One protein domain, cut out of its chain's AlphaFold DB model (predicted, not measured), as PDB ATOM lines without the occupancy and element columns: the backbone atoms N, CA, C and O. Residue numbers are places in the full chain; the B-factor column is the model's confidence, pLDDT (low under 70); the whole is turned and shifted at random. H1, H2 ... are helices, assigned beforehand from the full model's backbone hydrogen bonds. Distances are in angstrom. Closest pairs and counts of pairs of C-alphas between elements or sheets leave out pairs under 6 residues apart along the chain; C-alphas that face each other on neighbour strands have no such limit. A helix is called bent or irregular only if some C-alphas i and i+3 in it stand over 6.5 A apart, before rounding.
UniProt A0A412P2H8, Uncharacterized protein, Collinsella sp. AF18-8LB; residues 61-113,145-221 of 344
ATOM      1  N   THR A  61      -1.565   1.923  50.076       71.81
ATOM      2  CA  THR A  61      -2.764   1.805  49.238       71.81
ATOM      3  C   THR A  61      -3.184   3.164  48.684       71.81
ATOM      4  O   THR A  61      -3.550   3.284  47.515       71.81
ATOM      5  N   LEU A  62      -3.103   4.212  49.511       72.75
ATOM      6  CA  LEU A  62      -3.421   5.581  49.115       72.75
ATOM      7  C   LEU A  62      -2.378   6.120  48.132       72.75
ATOM      8  O   LEU A  62      -2.747   6.724  47.129       72.75
ATOM      9  N   ILE A  63      -1.089   5.865  48.383       75.94
ATOM     10  CA  ILE A  63       0.001   6.234  47.468       75.94
ATOM     11  C   ILE A  63      -0.151   5.492  46.133       75.94
ATOM     12  O   ILE A  63       0.006   6.096  45.071       75.94
ATOM     13  N   GLY A  64      -0.482   4.199  46.186       78.94
ATOM     14  CA  GLY A  64      -0.794   3.367  45.027       78.94
ATOM     15  C   GLY A  64      -1.916   3.965  44.190       78.94
ATOM     16  O   GLY A  64      -1.730   4.240  43.007       78.94
ATOM     17  N   LYS A  65      -3.048   4.263  44.834       81.31
ATOM     18  CA  LYS A  65      -4.197   4.900  44.191       81.31
ATOM     19  C   LYS A  65      -3.846   6.264  43.595       81.31
ATOM     20  O   LYS A  65      -4.160   6.493  42.440       81.31
ATOM     21  N   MET A  66      -3.141   7.124  44.330       85.06
ATOM     22  CA  MET A  66      -2.704   8.437  43.843       85.06
ATOM     23  C   MET A  66      -1.904   8.316  42.538       85.06
ATOM     24  O   MET A  66      -2.223   8.973  41.555       85.06
ATOM     25  N   TYR A  67      -0.880   7.461  42.492       88.38
ATOM     26  CA  TYR A  67      -0.096   7.264  41.266       88.38
ATOM     27  C   TYR A  67      -0.868   6.506  40.170       88.38
ATOM     28  O   TYR A  67      -0.610   6.725  38.989       88.38
ATOM     29  N   GLY A  68      -1.832   5.654  40.527       88.69
ATOM     30  CA  GLY A  68      -2.768   5.050  39.576       88.69
ATOM     31  C   GLY A  68      -3.687   6.084  38.921       88.69
ATOM     32  O   GLY A  68      -3.837   6.094  37.701       88.69
ATOM     33  N   ASP A  69      -4.229   7.015  39.704       89.25
ATOM     34  CA  ASP A  69      -5.128   8.076  39.242       89.25
ATOM     35  C   ASP A  69      -4.392   9.079  38.322       89.25
ATOM     36  O   ASP A  69      -4.989   9.613  37.383       89.25
ATOM     37  N   VAL A  70      -3.066   9.243  38.472       91.12
ATOM     38  CA  VAL A  70      -2.217   9.967  37.497       91.12
ATOM     39  C   VAL A  70      -2.326   9.358  36.095       91.12
ATOM     40  O   VAL A  70      -2.440  10.093  35.116       91.12
ATOM     41  N   LEU A  71      -2.345   8.025  35.970       90.56
ATOM     42  CA  LEU A  71      -2.499   7.339  34.676       90.56
ATOM     43  C   LEU A  71      -3.915   7.460  34.091       90.56
ATOM     44  O   LEU A  71      -4.113   7.167  32.903       90.56
ATOM     45  N   GLY A  72      -4.881   7.861  34.921       88.75
ATOM     46  CA  GLY A  72      -6.233   8.258  34.532       88.75
ATOM     47  C   GLY A  72      -6.363   9.743  34.169       88.75
ATOM     48  O   GLY A  72      -7.422  10.152  33.702       88.75
ATOM     49  N   GLY A  73      -5.307  10.545  34.350       88.12
ATOM     50  CA  GLY A  73      -5.315  11.981  34.064       88.12
ATOM     51  C   GLY A  73      -6.021  12.835  35.118       88.12
ATOM     52  O   GLY A  73      -6.420  13.964  34.807       88.12
ATOM     53  N   ASP A  74      -6.170  12.311  36.340       88.69
ATOM     54  CA  ASP A  74      -6.720  13.055  37.471       88.69
ATOM     55  C   ASP A  74      -5.753  14.168  37.898       88.69
ATOM     56  O   ASP A  74      -4.581  13.948  38.216       88.69
ATOM     57  N   GLU A  75      -6.243  15.404  37.858       86.44
ATOM     58  CA  GLU A  75      -5.414  16.589  38.058       86.44
ATOM     59  C   GLU A  75      -4.974  16.754  39.509       86.44
ATOM     60  O   GLU A  75      -3.867  17.230  39.769       86.44
ATOM     61  N   ASP A  76      -5.802  16.334  40.460       79.44
ATOM     62  CA  ASP A  76      -5.469  16.428  41.874       79.44
ATOM     63  C   ASP A  76      -4.475  15.337  42.270       79.44
ATOM     64  O   ASP A  76      -3.513  15.614  42.993       79.44
ATOM     65  N   ALA A  77      -4.620  14.137  41.711       83.50
ATOM     66  CA  ALA A  77      -3.641  13.068  41.827       83.50
ATOM     67  C   ALA A  77      -2.273  13.489  41.268       83.50
ATOM     68  O   ALA A  77      -1.250  13.260  41.912       83.50
ATOM     69  N   ILE A  78      -2.236  14.190  40.125       87.81
ATOM     70  CA  ILE A  78      -0.995  14.758  39.568       87.81
ATOM     71  C   ILE A  78      -0.351  15.743  40.549       87.81
ATOM     72  O   ILE A  78       0.849  15.643  40.822       87.81
ATOM     73  N   LYS A  79      -1.118  16.683  41.114       82.44
ATOM     74  CA  LYS A  79      -0.594  17.655  42.093       82.44
ATOM     75  C   LYS A  79      -0.018  16.937  43.319       82.44
ATOM     76  O   LYS A  79       1.104  17.234  43.743       82.44
ATOM     77  N   GLN A  80      -0.737  15.954  43.853       77.88
ATOM     78  CA  GLN A  80      -0.283  15.162  44.998       77.88
ATOM     79  C   GLN A  80       0.972  14.341  44.672       77.88
ATOM     80  O   GLN A  80       1.933  14.363  45.441       77.88
ATOM     81  N   ALA A  81       1.027  13.698  43.505       84.69
ATOM     82  CA  ALA A  81       2.179  12.922  43.059       84.69
ATOM     83  C   ALA A  81       3.425  13.799  42.864       84.69
ATOM     84  O   ALA A  81       4.530  13.409  43.256       84.69
ATOM     85  N   VAL A  82       3.270  15.013  42.323       84.25
ATOM     86  CA  VAL A  82       4.359  15.996  42.220       84.25
ATOM     87  C   VAL A  82       4.847  16.408  43.608       84.25
ATOM     88  O   VAL A  82       6.058  16.416  43.853       84.25
ATOM     89  N   TYR A  83       3.927  16.703  44.534       77.50
ATOM     90  CA  TYR A  83       4.271  17.031  45.918       77.50
ATOM     91  C   TYR A  83       5.062  15.901  46.577       77.50
ATOM     92  O   TYR A  83       6.152  16.134  47.105       77.50
ATOM     93  N   TYR A  84       4.528  14.681  46.516       75.31
ATOM     94  CA  TYR A  84       5.097  13.502  47.150       75.31
ATOM     95  C   TYR A  84       6.489  13.192  46.593       75.31
ATOM     96  O   TYR A  84       7.451  13.075  47.354       75.31
ATOM     97  N   THR A  85       6.630  13.193  45.262       82.56
ATOM     98  CA  THR A  85       7.917  12.987  44.581       82.56
ATOM     99  C   THR A  85       8.948  14.034  45.012       82.56
ATOM    100  O   THR A  85      10.097  13.700  45.292       82.56
ATOM    101  N   ASN A  86       8.543  15.299  45.136       75.94
ATOM    102  CA  ASN A  86       9.432  16.387  45.536       75.94
ATOM    103  C   ASN A  86       9.834  16.317  47.025       75.94
ATOM    104  O   ASN A  86      11.003  16.507  47.362       75.94
ATOM    105  N   LYS A  87       8.879  16.042  47.924       67.50
ATOM    106  CA  LYS A  87       9.065  16.087  49.386       67.50
ATOM    107  C   LYS A  87       9.666  14.820  49.978       67.50
ATOM    108  O   LYS A  87      10.597  14.921  50.773       67.50
ATOM    109  N   VAL A  88       9.149  13.653  49.613       56.47
ATOM    110  CA  VAL A  88       9.557  12.380  50.227       56.47
ATOM    111  C   VAL A  88      10.886  11.891  49.642       56.47
ATOM    112  O   VAL A  88      11.716  11.344  50.364       56.47
ATOM    113  N   ASN A  89      11.175  12.217  48.376       56.81
ATOM    114  CA  ASN A  89      12.356  11.708  47.667       56.81
ATOM    115  C   ASN A  89      13.488  12.738  47.455       56.81
ATOM    116  O   ASN A  89      14.416  12.486  46.676       56.81
ATOM    117  N   SER A  90      13.447  13.866  48.187       53.41
ATOM    118  CA  SER A  90      14.513  14.887  48.295       53.41
ATOM    119  C   SER A  90      15.026  15.463  46.962       53.41
ATOM    120  O   SER A  90      16.214  15.755  46.822       53.41
ATOM    121  N   THR A  91      14.165  15.637  45.960       52.25
ATOM    122  CA  THR A  91      14.539  16.353  44.728       52.25
ATOM    123  C   THR A  91      14.237  17.834  44.876       52.25
ATOM    124  O   THR A  91      13.091  18.199  45.087       52.25
ATOM    125  N   HIS A  92      15.233  18.707  44.725       53.16
ATOM    126  CA  HIS A  92      14.974  20.137  44.563       53.16
ATOM    127  C   HIS A  92      14.611  20.399  43.097       53.16
ATOM    128  O   HIS A  92      15.494  20.410  42.241       53.16
ATOM    129  N   LEU A  93      13.319  20.571  42.808       53.78
ATOM    130  CA  LEU A  93      12.845  21.033  41.500       53.78
ATOM    131  C   LEU A  93      13.497  22.366  41.096       53.78
ATOM    132  O   LEU A  93      13.945  23.124  41.962       53.78
ATOM    133  N   ALA A  94      13.528  22.641  39.786       49.72
ATOM    134  CA  ALA A  94      14.094  23.854  39.190       49.72
ATOM    135  C   ALA A  94      13.805  25.097  40.045       49.72
ATOM    136  O   ALA A  94      12.663  25.538  40.202       49.72
ATOM    137  N   VAL A  95      14.874  25.642  40.628       49.94
ATOM    138  CA  VAL A  95      14.810  26.847  41.446       49.94
ATOM    139  C   VAL A  95      14.795  28.034  40.500       49.94
ATOM    140  O   VAL A  95      15.723  28.232  39.712       49.94
ATOM    141  N   LEU A  96      13.728  28.816  40.595       53.00
ATOM    142  CA  LEU A  96      13.588  30.083  39.898       53.00
ATOM    143  C   LEU A  96      14.734  31.020  40.306       53.00
ATOM    144  O   LEU A  96      15.051  31.133  41.494       53.00
ATOM    145  N   GLY A  97      15.367  31.693  39.338       48.41
ATOM    146  CA  GLY A  97      16.412  32.680  39.625       48.41
ATOM    147  C   GLY A  97      15.906  33.781  40.566       48.41
ATOM    148  O   GLY A  97      14.712  34.075  40.589       48.41
ATOM    149  N   LYS A  98      16.798  34.413  41.348       51.97
ATOM    150  CA  LYS A  98      16.428  35.396  42.394       51.97
ATOM    151  C   LYS A  98      15.462  36.475  41.882       51.97
ATOM    152  O   LYS A  98      14.444  36.720  42.511       51.97
ATOM    153  N   ARG A  99      15.732  37.029  40.695       47.25
ATOM    154  CA  ARG A  99      14.875  38.034  40.042       47.25
ATOM    155  C   ARG A  99      13.447  37.538  39.799       47.25
ATOM    156  O   ARG A  99      12.503  38.282  40.013       47.25
ATOM    157  N   TYR A 100      13.290  36.280  39.397       48.78
ATOM    158  CA  TYR A 100      11.983  35.676  39.155       48.78
ATOM    159  C   TYR A 100      11.313  35.237  40.457       48.78
ATOM    160  O   TYR A 100      10.109  35.385  40.603       48.78
ATOM    161  N   SER A 101      12.076  34.743  41.439       52.50
ATOM    162  CA  SER A 101      11.539  34.487  42.780       52.50
ATOM    163  C   SER A 101      10.947  35.758  43.388       52.50
ATOM    164  O   SER A 101       9.902  35.683  44.029       52.50
ATOM    165  N   ASP A 102      11.584  36.904  43.157       50.97
ATOM    166  CA  ASP A 102      11.107  38.203  43.618       50.97
ATOM    167  C   ASP A 102       9.888  38.679  42.798       50.97
ATOM    168  O   ASP A 102       8.904  39.093  43.400       50.97
ATOM    169  N   ALA A 103       9.876  38.508  41.468       43.97
ATOM    170  CA  ALA A 103       8.724  38.825  40.605       43.97
ATOM    171  C   ALA A 103       7.478  37.961  40.905       43.97
ATOM    172  O   ALA A 103       6.354  38.454  40.945       43.97
ATOM    173  N   VAL A 104       7.678  36.671  41.191       47.03
ATOM    174  CA  VAL A 104       6.635  35.737  41.643       47.03
ATOM    175  C   VAL A 104       6.094  36.127  43.018       47.03
ATOM    176  O   VAL A 104       4.886  36.090  43.236       47.03
ATOM    177  N   LYS A 105       6.969  36.520  43.952       53.25
ATOM    178  CA  LYS A 105       6.556  37.035  45.270       53.25
ATOM    179  C   LYS A 105       5.838  38.382  45.168       53.25
ATOM    180  O   LYS A 105       4.990  38.665  46.005       53.25
ATOM    181  N   ALA A 106       6.183  39.192  44.172       49.00
ATOM    182  CA  ALA A 106       5.566  40.485  43.896       49.00
ATOM    183  C   ALA A 106       4.264  40.381  43.076       49.00
ATOM    184  O   ALA A 106       3.591  41.389  42.887       49.00
ATOM    185  N   GLY A 107       3.892  39.183  42.599       47.75
ATOM    186  CA  GLY A 107       2.684  38.962  41.792       47.75
ATOM    187  C   GLY A 107       2.784  39.456  40.343       47.75
ATOM    188  O   GLY A 107       1.781  39.479  39.635       47.75
ATOM    189  N   GLU A 108       3.979  39.835  39.885       40.31
ATOM    190  CA  GLU A 108       4.246  40.329  38.524       40.31
ATOM    191  C   GLU A 108       4.188  39.206  37.479       40.31
ATOM    192  O   GLU A 108       3.984  39.450  36.291       40.31
ATOM    193  N   ILE A 109       4.336  37.961  37.933       37.25
ATOM    194  CA  ILE A 109       4.189  36.746  37.139       37.25
ATOM    195  C   ILE A 109       3.136  35.902  37.836       37.25
ATOM    196  O   ILE A 109       3.266  35.619  39.029       37.25
ATOM    197  N   LYS A 110       2.072  35.539  37.108       42.59
ATOM    198  CA  LYS A 110       0.950  34.786  37.674       42.59
ATOM    199  C   LYS A 110       1.462  33.456  38.228       42.59
ATOM    200  O   LYS A 110       1.781  32.542  37.467       42.59
ATOM    201  N   ASN A 111       1.512  33.344  39.553       40.66
ATOM    202  CA  ASN A 111       1.448  32.042  40.196       40.66
ATOM    203  C   ASN A 111       0.152  31.360  39.751       40.66
ATOM    204  O   ASN A 111      -0.868  32.022  39.557       40.66
ATOM    205  N   VAL A 112       0.190  30.037  39.619       42.84
ATOM    206  CA  VAL A 112      -1.042  29.263  39.778       42.84
ATOM    207  C   VAL A 112      -1.468  29.504  41.218       42.84
ATOM    208  O   VAL A 112      -0.688  29.200  42.121       42.84
ATOM    209  N   ASP A 113      -2.608  30.159  41.406       38.19
ATOM    210  CA  ASP A 113      -3.105  30.548  42.718       38.19
ATOM    211  C   ASP A 113      -3.610  29.295  43.452       38.19
ATOM    212  O   ASP A 113      -4.617  28.706  43.052       38.19
ATOM    213  N   THR A 145       4.121  25.215  45.992       54.38
ATOM    214  CA  THR A 145       4.664  26.553  45.703       54.38
ATOM    215  C   THR A 145       5.875  26.481  44.772       54.38
ATOM    216  O   THR A 145       6.566  25.460  44.692       54.38
ATOM    217  N   GLY A 146       6.140  27.573  44.046       63.66
ATOM    218  CA  GLY A 146       7.324  27.724  43.196       63.66
ATOM    219  C   GLY A 146       7.415  26.682  42.073       63.66
ATOM    220  O   GLY A 146       6.429  26.390  41.399       63.66
ATOM    221  N   GLY A 147       8.605  26.104  41.870       66.94
ATOM    222  CA  GLY A 147       8.868  25.153  40.778       66.94
ATOM    223  C   GLY A 147       7.994  23.890  40.800       66.94
ATOM    224  O   GLY A 147       7.731  23.317  39.745       66.94
ATOM    225  N   ALA A 148       7.490  23.485  41.970       72.44
ATOM    226  CA  ALA A 148       6.588  22.340  42.099       72.44
ATOM    227  C   ALA A 148       5.190  22.623  41.535       72.44
ATOM    228  O   ALA A 148       4.647  21.794  40.809       72.44
ATOM    229  N   ALA A 149       4.650  23.819  41.788       71.00
ATOM    230  CA  ALA A 149       3.378  24.246  41.210       71.00
ATOM    231  C   ALA A 149       3.471  24.378  39.679       71.00
ATOM    232  O   ALA A 149       2.596  23.896  38.964       71.00
ATOM    233  N   LEU A 150       4.570  24.953  39.171       72.56
ATOM    234  CA  LEU A 150       4.822  25.063  37.726       72.56
ATOM    235  C   LEU A 150       4.919  23.689  37.052       72.56
ATOM    236  O   LEU A 150       4.318  23.469  36.005       72.56
ATOM    237  N   THR A 151       5.639  22.752  37.675       79.88
ATOM    238  CA  THR A 151       5.781  21.386  37.153       79.88
ATOM    239  C   THR A 151       4.432  20.667  37.106       79.88
ATOM    240  O   THR A 151       4.101  20.079  36.082       79.88
ATOM    241  N   ALA A 152       3.624  20.751  38.170       81.62
ATOM    242  CA  ALA A 152       2.294  20.142  38.201       81.62
ATOM    243  C   ALA A 152       1.364  20.723  37.127       81.62
ATOM    244  O   ALA A 152       0.712  19.968  36.412       81.62
ATOM    245  N   ARG A 153       1.349  22.052  36.965       79.75
ATOM    246  CA  ARG A 153       0.547  22.729  35.938       79.75
ATOM    247  C   ARG A 153       0.881  22.238  34.534       79.75
ATOM    248  O   ARG A 153      -0.021  21.940  33.761       79.75
ATOM    249  N   GLU A 154       2.165  22.164  34.202       83.69
ATOM    250  CA  GLU A 154       2.575  21.737  32.866       83.69
ATOM    251  C   GLU A 154       2.353  20.242  32.635       83.69
ATOM    252  O   GLU A 154       1.994  19.857  31.527       83.69
ATOM    253  N   ILE A 155       2.472  19.404  33.671       88.50
ATOM    254  CA  ILE A 155       2.040  18.006  33.575       88.50
ATOM    255  C   ILE A 155       0.538  17.935  33.273       88.50
ATOM    256  O   ILE A 155       0.152  17.214  32.364       88.50
ATOM    257  N   ILE A 156      -0.301  18.703  33.978       87.81
ATOM    258  CA  ILE A 156      -1.756  18.732  33.748       87.81
ATOM    259  C   ILE A 156      -2.081  19.199  32.324       87.81
ATOM    260  O   ILE A 156      -2.874  18.568  31.631       87.81
ATOM    261  N   LYS A 157      -1.438  20.277  31.865       86.31
ATOM    262  CA  LYS A 157      -1.630  20.835  30.519       86.31
ATOM    263  C   LYS A 157      -1.289  19.833  29.411       86.31
ATOM    264  O   LYS A 157      -1.955  19.832  28.383       86.31
ATOM    265  N   ASN A 158      -0.271  18.998  29.621       88.50
ATOM    266  CA  ASN A 158       0.223  18.029  28.639       88.50
ATOM    267  C   ASN A 158      -0.100  16.572  29.036       88.50
ATOM    268  O   ASN A 158       0.589  15.646  28.607       88.50
ATOM    269  N   LYS A 159      -1.119  16.351  29.881       90.69
ATOM    270  CA  LYS A 159      -1.362  15.053  30.536       90.69
ATOM    271  C   LYS A 159      -1.628  13.912  29.562       90.69
ATOM    272  O   LYS A 159      -1.129  12.819  29.792       90.69
ATOM    273  N   ASP A 160      -2.344  14.166  28.469       91.25
ATOM    274  CA  ASP A 160      -2.663  13.129  27.482       91.25
ATOM    275  C   ASP A 160      -1.390  12.611  26.795       91.25
ATOM    276  O   ASP A 160      -1.151  11.405  26.763       91.25
ATOM    277  N   GLU A 161      -0.516  13.524  26.345       89.56
ATOM    278  CA  GLU A 161       0.787  13.181  25.758       89.56
ATOM    279  C   GLU A 161       1.688  12.464  26.773       89.56
ATOM    280  O   GLU A 161       2.375  11.499  26.433       89.56
ATOM    281  N   LEU A 162       1.689  12.917  28.032       89.00
ATOM    282  CA  LEU A 162       2.482  12.284  29.079       89.00
ATOM    283  C   LEU A 162       1.992  10.866  29.388       89.00
ATOM    284  O   LEU A 162       2.809   9.959  29.518       89.00
ATOM    285  N   ILE A 163       0.681  10.669  29.530       90.12
ATOM    286  CA  ILE A 163       0.080   9.365  29.836       90.12
ATOM    287  C   ILE A 163       0.329   8.394  28.689       90.12
ATOM    288  O   ILE A 163       0.675   7.242  28.946       90.12
ATOM    289  N   GLU A 164       0.201   8.855  27.442       88.94
ATOM    290  CA  GLU A 164       0.594   8.078  26.269       88.94
ATOM    291  C   GLU A 164       2.070   7.679  26.371       88.94
ATOM    292  O   GLU A 164       2.378   6.496  26.313       88.94
ATOM    293  N   ALA A 165       2.975   8.624  26.646       88.94
ATOM    294  CA  ALA A 165       4.408   8.346  26.770       88.94
ATOM    295  C   ALA A 165       4.788   7.440  27.962       88.94
ATOM    296  O   ALA A 165       5.817   6.768  27.901       88.94
ATOM    297  N   LEU A 166       4.009   7.440  29.050       88.06
ATOM    298  CA  LEU A 166       4.186   6.548  30.206       88.06
ATOM    299  C   LEU A 166       3.697   5.124  29.913       88.06
ATOM    300  O   LEU A 166       4.265   4.154  30.423       88.06
ATOM    301  N   LYS A 167       2.627   5.001  29.117       84.81
ATOM    302  CA  LYS A 167       2.041   3.718  28.705       84.81
ATOM    303  C   LYS A 167       2.752   3.110  27.498       84.81
ATOM    304  O   LYS A 167       2.701   1.891  27.362       84.81
ATOM    305  N   ASP A 168       3.416   3.937  26.691       74.75
ATOM    306  CA  ASP A 168       4.138   3.558  25.479       74.75
ATOM    307  C   ASP A 168       5.112   2.396  25.729       74.75
ATOM    308  O   ASP A 168       6.040   2.492  26.537       74.75
ATOM    309  N   ASP A 169       4.864   1.303  25.014       64.75
ATOM    310  CA  ASP A 169       5.613   0.046  24.975       64.75
ATOM    311  C   ASP A 169       6.193  -0.235  23.569       64.75
ATOM    312  O   ASP A 169       6.800  -1.282  23.320       64.75
ATOM    313  N   SER A 170       6.059   0.719  22.635       54.44
ATOM    314  CA  SER A 170       6.358   0.543  21.205       54.44
ATOM    315  C   SER A 170       7.840   0.318  20.880       54.44
ATOM    316  O   SER A 170       8.174  -0.103  19.772       54.44
ATOM    317  N   ASN A 171       8.740   0.531  21.847       50.62
ATOM    318  CA  ASN A 171      10.178   0.266  21.716       50.62
ATOM    319  C   ASN A 171      10.584  -1.176  22.080       50.62
ATOM    320  O   ASN A 171      11.775  -1.450  22.228       50.62
ATOM    321  N   GLY A 172       9.614  -2.092  22.171       43.50
ATOM    322  CA  GLY A 172       9.844  -3.534  22.193       43.50
ATOM    323  C   GLY A 172       9.540  -4.192  23.532       43.50
ATOM    324  O   GLY A 172      10.458  -4.572  24.240       43.50
ATOM    325  N   GLY A 173       8.259  -4.411  23.829       42.91
ATOM    326  CA  GLY A 173       7.803  -5.274  24.924       42.91
ATOM    327  C   GLY A 173       7.648  -4.559  26.268       42.91
ATOM    328  O   GLY A 173       8.216  -3.487  26.482       42.91
ATOM    329  N   ASP A 174       6.884  -5.197  27.161       44.50
ATOM    330  CA  ASP A 174       6.311  -4.710  28.435       44.50
ATOM    331  C   ASP A 174       7.274  -3.986  29.408       44.50
ATOM    332  O   ASP A 174       6.840  -3.395  30.400       44.50
ATOM    333  N   GLU A 175       8.575  -3.976  29.121       47.91
ATOM    334  CA  GLU A 175       9.650  -3.526  30.002       47.91
ATOM    335  C   GLU A 175      10.381  -2.257  29.534       47.91
ATOM    336  O   GLU A 175      11.142  -1.671  30.306       47.91
ATOM    337  N   HIS A 176      10.196  -1.796  28.291       52.81
ATOM    338  CA  HIS A 176      10.933  -0.645  27.752       52.81
ATOM    339  C   HIS A 176      10.200   0.679  28.001       52.81
ATOM    340  O   HIS A 176       9.469   1.168  27.147       52.81
ATOM    341  N   GLY A 177      10.427   1.293  29.167       55.66
ATOM    342  CA  GLY A 177       9.879   2.613  29.489       55.66
ATOM    343  C   GLY A 177      10.224   3.679  28.449       55.66
ATOM    344  O   GLY A 177      11.395   3.891  28.117       55.66
ATOM    345  N   GLY A 178       9.204   4.387  27.960       69.06
ATOM    346  CA  GLY A 178       9.360   5.469  26.999       69.06
ATOM    347  C   GLY A 178      10.200   6.601  27.586       69.06
ATOM    348  O   GLY A 178       9.713   7.402  28.388       69.06
ATOM    349  N   ALA A 179      11.462   6.719  27.155       84.69
ATOM    350  CA  ALA A 179      12.370   7.798  27.567       84.69
ATOM    351  C   ALA A 179      11.803   9.204  27.285       84.69
ATOM    352  O   ALA A 179      12.220  10.194  27.891       84.69
ATOM    353  N   ARG A 180      10.803   9.273  26.397       88.00
ATOM    354  CA  ARG A 180       9.984  10.449  26.121       88.00
ATOM    355  C   ARG A 180       9.312  11.011  27.377       88.00
ATOM    356  O   ARG A 180       9.395  12.215  27.570       88.00
ATOM    357  N   ALA A 181       8.729  10.190  28.255       91.00
ATOM    358  CA  ALA A 181       8.045  10.689  29.455       91.00
ATOM    359  C   ALA A 181       9.004  11.447  30.389       91.00
ATOM    360  O   ALA A 181       8.717  12.563  30.826       91.00
ATOM    361  N   VAL A 182      10.195  10.883  30.630       91.75
ATOM    362  CA  VAL A 182      11.232  11.539  31.445       91.75
ATOM    363  C   VAL A 182      11.705  12.831  30.784       91.75
ATOM    364  O   VAL A 182      11.830  13.850  31.459       91.75
ATOM    365  N   TYR A 183      11.933  12.807  29.469       88.81
ATOM    366  CA  TYR A 183      12.331  13.989  28.709       88.81
ATOM    367  C   TYR A 183      11.301  15.122  28.802       88.81
ATOM    368  O   TYR A 183      11.668  16.257  29.108       88.81
ATOM    369  N   LEU A 184      10.022  14.804  28.592       88.88
ATOM    370  CA  LEU A 184       8.917  15.755  28.656       88.88
ATOM    371  C   LEU A 184       8.843  16.422  30.038       88.88
ATOM    372  O   LEU A 184       8.986  17.641  30.139       88.88
ATOM    373  N   ILE A 185       8.745  15.634  31.117       89.94
ATOM    374  CA  ILE A 185       8.655  16.168  32.489       89.94
ATOM    375  C   ILE A 185       9.889  16.998  32.851       89.94
ATOM    376  O   ILE A 185       9.771  18.059  33.469       89.94
ATOM    377  N   ALA A 186      11.084  16.545  32.465       87.94
ATOM    378  CA  ALA A 186      12.325  17.246  32.778       87.94
ATOM    379  C   ALA A 186      12.402  18.650  32.149       87.94
ATOM    380  O   ALA A 186      13.175  19.484  32.636       87.94
ATOM    381  N   ARG A 187      11.600  18.907  31.103       81.69
ATOM    382  CA  ARG A 187      11.575  20.153  30.324       81.69
ATOM    383  C   ARG A 187      10.299  20.964  30.454       81.69
ATOM    384  O   ARG A 187      10.348  22.148  30.163       81.69
ATOM    385  N   TYR A 188       9.197  20.403  30.935       80.56
ATOM    386  CA  TYR A 188       7.921  21.108  31.071       80.56
ATOM    387  C   TYR A 188       8.032  22.478  31.761       80.56
ATOM    388  O   TYR A 188       7.610  23.486  31.196       80.56
ATOM    389  N   ALA A 189       8.707  22.560  32.911       68.69
ATOM    390  CA  ALA A 189       8.932  23.847  33.576       68.69
ATOM    391  C   ALA A 189       9.840  24.802  32.767       68.69
ATOM    392  O   ALA A 189       9.636  26.009  32.797       68.69
ATOM    393  N   GLU A 190      10.833  24.283  32.035       73.44
ATOM    394  CA  GLU A 190      11.696  25.080  31.148       73.44
ATOM    395  C   GLU A 190      10.919  25.627  29.940       73.44
ATOM    396  O   GLU A 190      11.063  26.803  29.614       73.44
ATOM    397  N   ASN A 191      10.098  24.798  29.296       71.06
ATOM    398  CA  ASN A 191       9.310  25.173  28.124       71.06
ATOM    399  C   ASN A 191       8.330  26.293  28.470       71.06
ATOM    400  O   ASN A 191       8.328  27.318  27.800       71.06
ATOM    401  N   TYR A 192       7.605  26.157  29.583       68.19
ATOM    402  CA  TYR A 192       6.724  27.215  30.077       68.19
ATOM    403  C   TYR A 192       7.472  28.531  30.313       68.19
ATOM    404  O   TYR A 192       7.045  29.591  29.866       68.19
ATOM    405  N   LEU A 193       8.621  28.480  30.995       69.12
ATOM    406  CA  LEU A 193       9.398  29.688  31.268       69.12
ATOM    407  C   LEU A 193       9.921  30.330  29.974       69.12
ATOM    408  O   LEU A 193       9.948  31.554  29.875       69.12
ATOM    409  N   ARG A 194      10.296  29.532  28.968       71.31
ATOM    410  CA  ARG A 194      10.690  30.040  27.646       71.31
ATOM    411  C   ARG A 194       9.528  30.675  26.889       71.31
ATOM    412  O   ARG A 194       9.745  31.722  26.284       71.31
ATOM    413  N   ASP A 195       8.338  30.081  26.939       69.62
ATOM    414  CA  ASP A 195       7.124  30.632  26.321       69.62
ATOM    415  C   ASP A 195       6.767  32.002  26.922       69.62
ATOM    416  O   ASP A 195       6.372  32.919  26.206       69.62
ATOM    417  N   GLU A 196       7.022  32.184  28.219       68.31
ATOM    418  CA  GLU A 196       6.904  33.466  28.930       68.31
ATOM    419  C   GLU A 196       8.090  34.429  28.664       68.31
ATOM    420  O   GLU A 196       8.213  35.481  29.294       68.31
ATOM    421  N   GLY A 197       8.994  34.091  27.737       67.62
ATOM    422  CA  GLY A 197      10.129  34.928  27.328       67.62
ATOM    423  C   GLY A 197      11.319  34.922  28.293       67.62
ATOM    424  O   GLY A 197      12.198  35.785  28.208       67.62
ATOM    425  N   LEU A 198      11.378  33.965  29.221       66.12
ATOM    426  CA  LEU A 198      12.386  33.914  30.278       66.12
ATOM    427  C   LEU A 198      13.513  32.957  29.911       66.12
ATOM    428  O   LEU A 198      13.308  31.912  29.300       66.12
ATOM    429  N   THR A 199      14.734  33.312  30.309       65.38
ATOM    430  CA  THR A 199      15.948  32.574  29.921       65.38
ATOM    431  C   THR A 199      16.894  32.260  31.087       65.38
ATOM    432  O   THR A 199      17.841  31.499  30.901       65.38
ATOM    433  N   ASP A 200      16.634  32.790  32.291       62.94
ATOM    434  CA  ASP A 200      17.481  32.633  33.488       62.94
ATOM    435  C   ASP A 200      16.859  31.664  34.514       62.94
ATOM    436  O   ASP A 200      16.281  32.061  35.530       62.94
ATOM    437  N   PHE A 201      16.943  30.364  34.227       64.56
ATOM    438  CA  PHE A 201      16.530  29.287  35.132       64.56
ATOM    439  C   PHE A 201      17.495  28.098  35.040       64.56
ATOM    440  O   PHE A 201      18.145  27.869  34.016       64.56
ATOM    441  N   LYS A 202      17.611  27.319  36.125       60.34
ATOM    442  CA  LYS A 202      18.423  26.095  36.107       60.34
ATOM    443  C   LYS A 202      17.772  25.046  35.208       60.34
ATOM    444  O   LYS A 202      16.608  24.699  35.391       60.34
ATOM    445  N   LYS A 203      18.561  24.553  34.255       59.38
ATOM    446  CA  LYS A 203      18.151  23.574  33.254       59.38
ATOM    447  C   LYS A 203      18.086  22.174  33.853       59.38
ATOM    448  O   LYS A 203      19.036  21.747  34.506       59.38
ATOM    449  N   ASN A 204      17.007  21.480  33.507       61.69
ATOM    450  CA  ASN A 204      16.868  20.030  33.527       61.69
ATOM    451  C   ASN A 204      16.606  19.372  34.902       61.69
ATOM    452  O   ASN A 204      17.495  19.215  35.737       61.69
ATOM    453  N   ASN A 205      15.365  18.908  35.099       81.69
ATOM    454  CA  ASN A 205      14.921  18.195  36.302       81.69
ATOM    455  C   ASN A 205      14.872  16.663  36.104       81.69
ATOM    456  O   ASN A 205      13.966  16.023  36.640       81.69
ATOM    457  N   VAL A 206      15.825  16.043  35.380       88.12
ATOM    458  CA  VAL A 206      15.826  14.573  35.146       88.12
ATOM    459  C   VAL A 206      15.678  13.776  36.437       88.12
ATOM    460  O   VAL A 206      14.986  12.761  36.454       88.12
ATOM    461  N   SER A 207      16.288  14.226  37.537       89.06
ATOM    462  CA  SER A 207      16.173  13.498  38.803       89.06
ATOM    463  C   SER A 207      14.734  13.422  39.311       89.06
ATOM    464  O   SER A 207      14.284  12.363  39.735       89.06
ATOM    465  N   PHE A 208      13.985  14.520  39.213       89.56
ATOM    466  CA  PHE A 208      12.561  14.504  39.530       89.56
ATOM    467  C   PHE A 208      11.779  13.684  38.503       89.56
ATOM    468  O   PHE A 208      10.988  12.832  38.889       89.56
ATOM    469  N   ALA A 209      12.021  13.915  37.211       92.00
ATOM    470  CA  ALA A 209      11.280  13.272  36.132       92.00
ATOM    471  C   ALA A 209      11.407  11.741  36.167       92.00
ATOM    472  O   ALA A 209      10.405  11.040  36.127       92.00
ATOM    473  N   SER A 210      12.627  11.219  36.325       92.88
ATOM    474  CA  SER A 210      12.878   9.776  36.444       92.88
ATOM    475  C   SER A 210      12.203   9.158  37.671       92.88
ATOM    476  O   SER A 210      11.595   8.102  37.548       92.88
ATOM    477  N   LYS A 211      12.222   9.837  38.828       90.88
ATOM    478  CA  LYS A 211      11.506   9.395  40.039       90.88
ATOM    479  C   LYS A 211       9.995   9.419  39.863       90.88
ATOM    480  O   LYS A 211       9.326   8.473  40.266       90.88
ATOM    481  N   PHE A 212       9.464  10.483  39.266       92.50
ATOM    482  CA  PHE A 212       8.039  10.601  38.983       92.50
ATOM    483  C   PHE A 212       7.583   9.459  38.071       92.50
ATOM    484  O   PHE A 212       6.631   8.766  38.418       92.50
ATOM    485  N   CYS A 213       8.294   9.203  36.966       92.88
ATOM    486  CA  CYS A 213       7.986   8.096  36.058       92.88
ATOM    487  C   CYS A 213       8.124   6.730  36.745       92.88
ATOM    488  O   CYS A 213       7.203   5.925  36.660       92.88
ATOM    489  N   HIS A 214       9.221   6.487  37.476       91.56
ATOM    490  CA  HIS A 214       9.437   5.239  38.217       91.56
ATOM    491  C   HIS A 214       8.282   4.946  39.176       91.56
ATOM    492  O   HIS A 214       7.664   3.887  39.100       91.56
ATOM    493  N   HIS A 215       7.936   5.899  40.044       89.69
ATOM    494  CA  HIS A 215       6.854   5.690  41.001       89.69
ATOM    495  C   HIS A 215       5.492   5.583  40.323       89.69
ATOM    496  O   HIS A 215       4.725   4.705  40.700       89.69
ATOM    497  N   THR A 216       5.211   6.403  39.307       91.62
ATOM    498  CA  THR A 216       3.942   6.334  38.569       91.62
ATOM    499  C   THR A 216       3.755   4.966  37.920       91.62
ATOM    500  O   THR A 216       2.686   4.379  38.042       91.62
ATOM    501  N   CYS A 217       4.791   4.407  37.292       90.62
ATOM    502  CA  CYS A 217       4.689   3.103  36.641       90.62
ATOM    503  C   CYS A 217       4.619   1.943  37.632       90.62
ATOM    504  O   CYS A 217       3.732   1.101  37.506       90.62
ATOM    505  N   ILE A 218       5.484   1.922  38.649       87.75
ATOM    506  CA  ILE A 218       5.456   0.881  39.683       87.75
ATOM    507  C   ILE A 218       4.115   0.881  40.419       87.75
ATOM    508  O   ILE A 218       3.473  -0.156  40.552       87.75
ATOM    509  N   LYS A 219       3.692   2.044  40.923       87.12
ATOM    510  CA  LYS A 219       2.513   2.160  41.788       87.12
ATOM    511  C   LYS A 219       1.206   2.173  40.997       87.12
ATOM    512  O   LYS A 219       0.191   1.733  41.520       87.12
ATOM    513  N   GLY A 220       1.245   2.621  39.743       85.88
ATOM    514  CA  GLY A 220       0.122   2.578  38.809       85.88
ATOM    515  C   GLY A 220      -0.029   1.253  38.052       85.88
ATOM    516  O   GLY A 220      -0.925   1.143  37.221       85.88
ATOM    517  N   GLY A 221       0.819   0.251  38.314       85.94
ATOM    518  CA  GLY A 221       0.671  -1.100  37.758       85.94
ATOM    519  C   GLY A 221       1.189  -1.290  36.328       85.94
ATOM    520  O   GLY A 221       0.838  -2.273  35.685       85.94
TER     521      GLY A 221
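Overview. This is residues 61 to 113 and 145 to 221 of the 344 residues of an uncharacterized protein of Collinsella sp. AF18-8LB (UniProt A0A412P2H8). Six helices make a crossed cluster in which H2, H4, H6 and H7 form a ring of contacts, each touching the next, while H1 packs on H2 and H7 and H5 folds against H6 as a helical hairpin. H3 touches no helix and lies out toward one end of the longest axis, with the loop round Gly 173 at the other end. The printed part has 130 residues with seven named helices, H1 to H7 in chain order, and no named strand; the class is all helix. It is compact, with a radius of gyration of the C-alphas of 14.8 A, yet elongated in outline, spanning 47 by 30 by 24 A.

Along the chain. The longest helix is H6, residues 179 to 195, 23.5 A from C-alpha 179 at (12.370, 7.798, 27.567) to C-alpha 195. It has a kink of 47 degrees near residue 189 and is irregular: C-alphas 186 and 189 are 7.5 A apart. H7, residues 206 to 219, is 19.4 A long and ends at (2.513, 2.160, 41.788). H2, residues 75 to 88, is 19.7 A long. H1, residues 61 to 71, begins at (-2.764, 1.805, 49.238) and is 15.6 A long. H4, residues 147 to 157, measures 15.3 A, H5, residues 159 to 167, 12.0 A, and H3, residues 98 to 105, 10.4 A.

Arrangement. With residues 181 to 186 alone, H6 touches H7, opposite ways at a steep tilt of 49 degrees; the closest C-alphas, of Val 182 and Ala 209, are 5.0 A apart. H6 touches H4 at 72 degrees, only just about perpendicular, closest at Thr 151 and Ala 189, C-alphas 5.4 A apart. H5 and H6 are a helical hairpin at a shallow tilt of 21 degrees, closest at the C-alphas of Ala 165 and Ala 181, 5.1 A. H4 touches H2 at a shallow tilt of 31 degrees, opposite ways, with the C-alphas of Lys 79 and Ala 152 closest at 5.4 A. H2 touches H7 at a steep 64 degrees, closest at the C-alphas of Thr 85 and Phe 212, 6.1 A. H1 touches H2, its closest C-alphas being Met 66 and Ala 77 at 5.1 A, and H7, at Gly 64 and Lys 219, 4.8 A. H3 is apart from H2 and H4. Every O i to N i+4 pair is within hydrogen-bond range in H2, H3, H4, H5 and H7; in H1 it is 6 of 7 and in H6 11 of 13.

Size, cuts and confidence. The two C-alphas farthest apart, of Ala 106 and Gly 173, are 49.6 A apart. Residues 114 to 144 are cut out, and C-alphas 113 and 145 are 9.2 A apart across the cut. The link from H5 to H6 is long, with 11 residues. Mean pLDDT of the printed part is 72.5; 53 residues are under 70, among them 87 to 113 and 169 to 178.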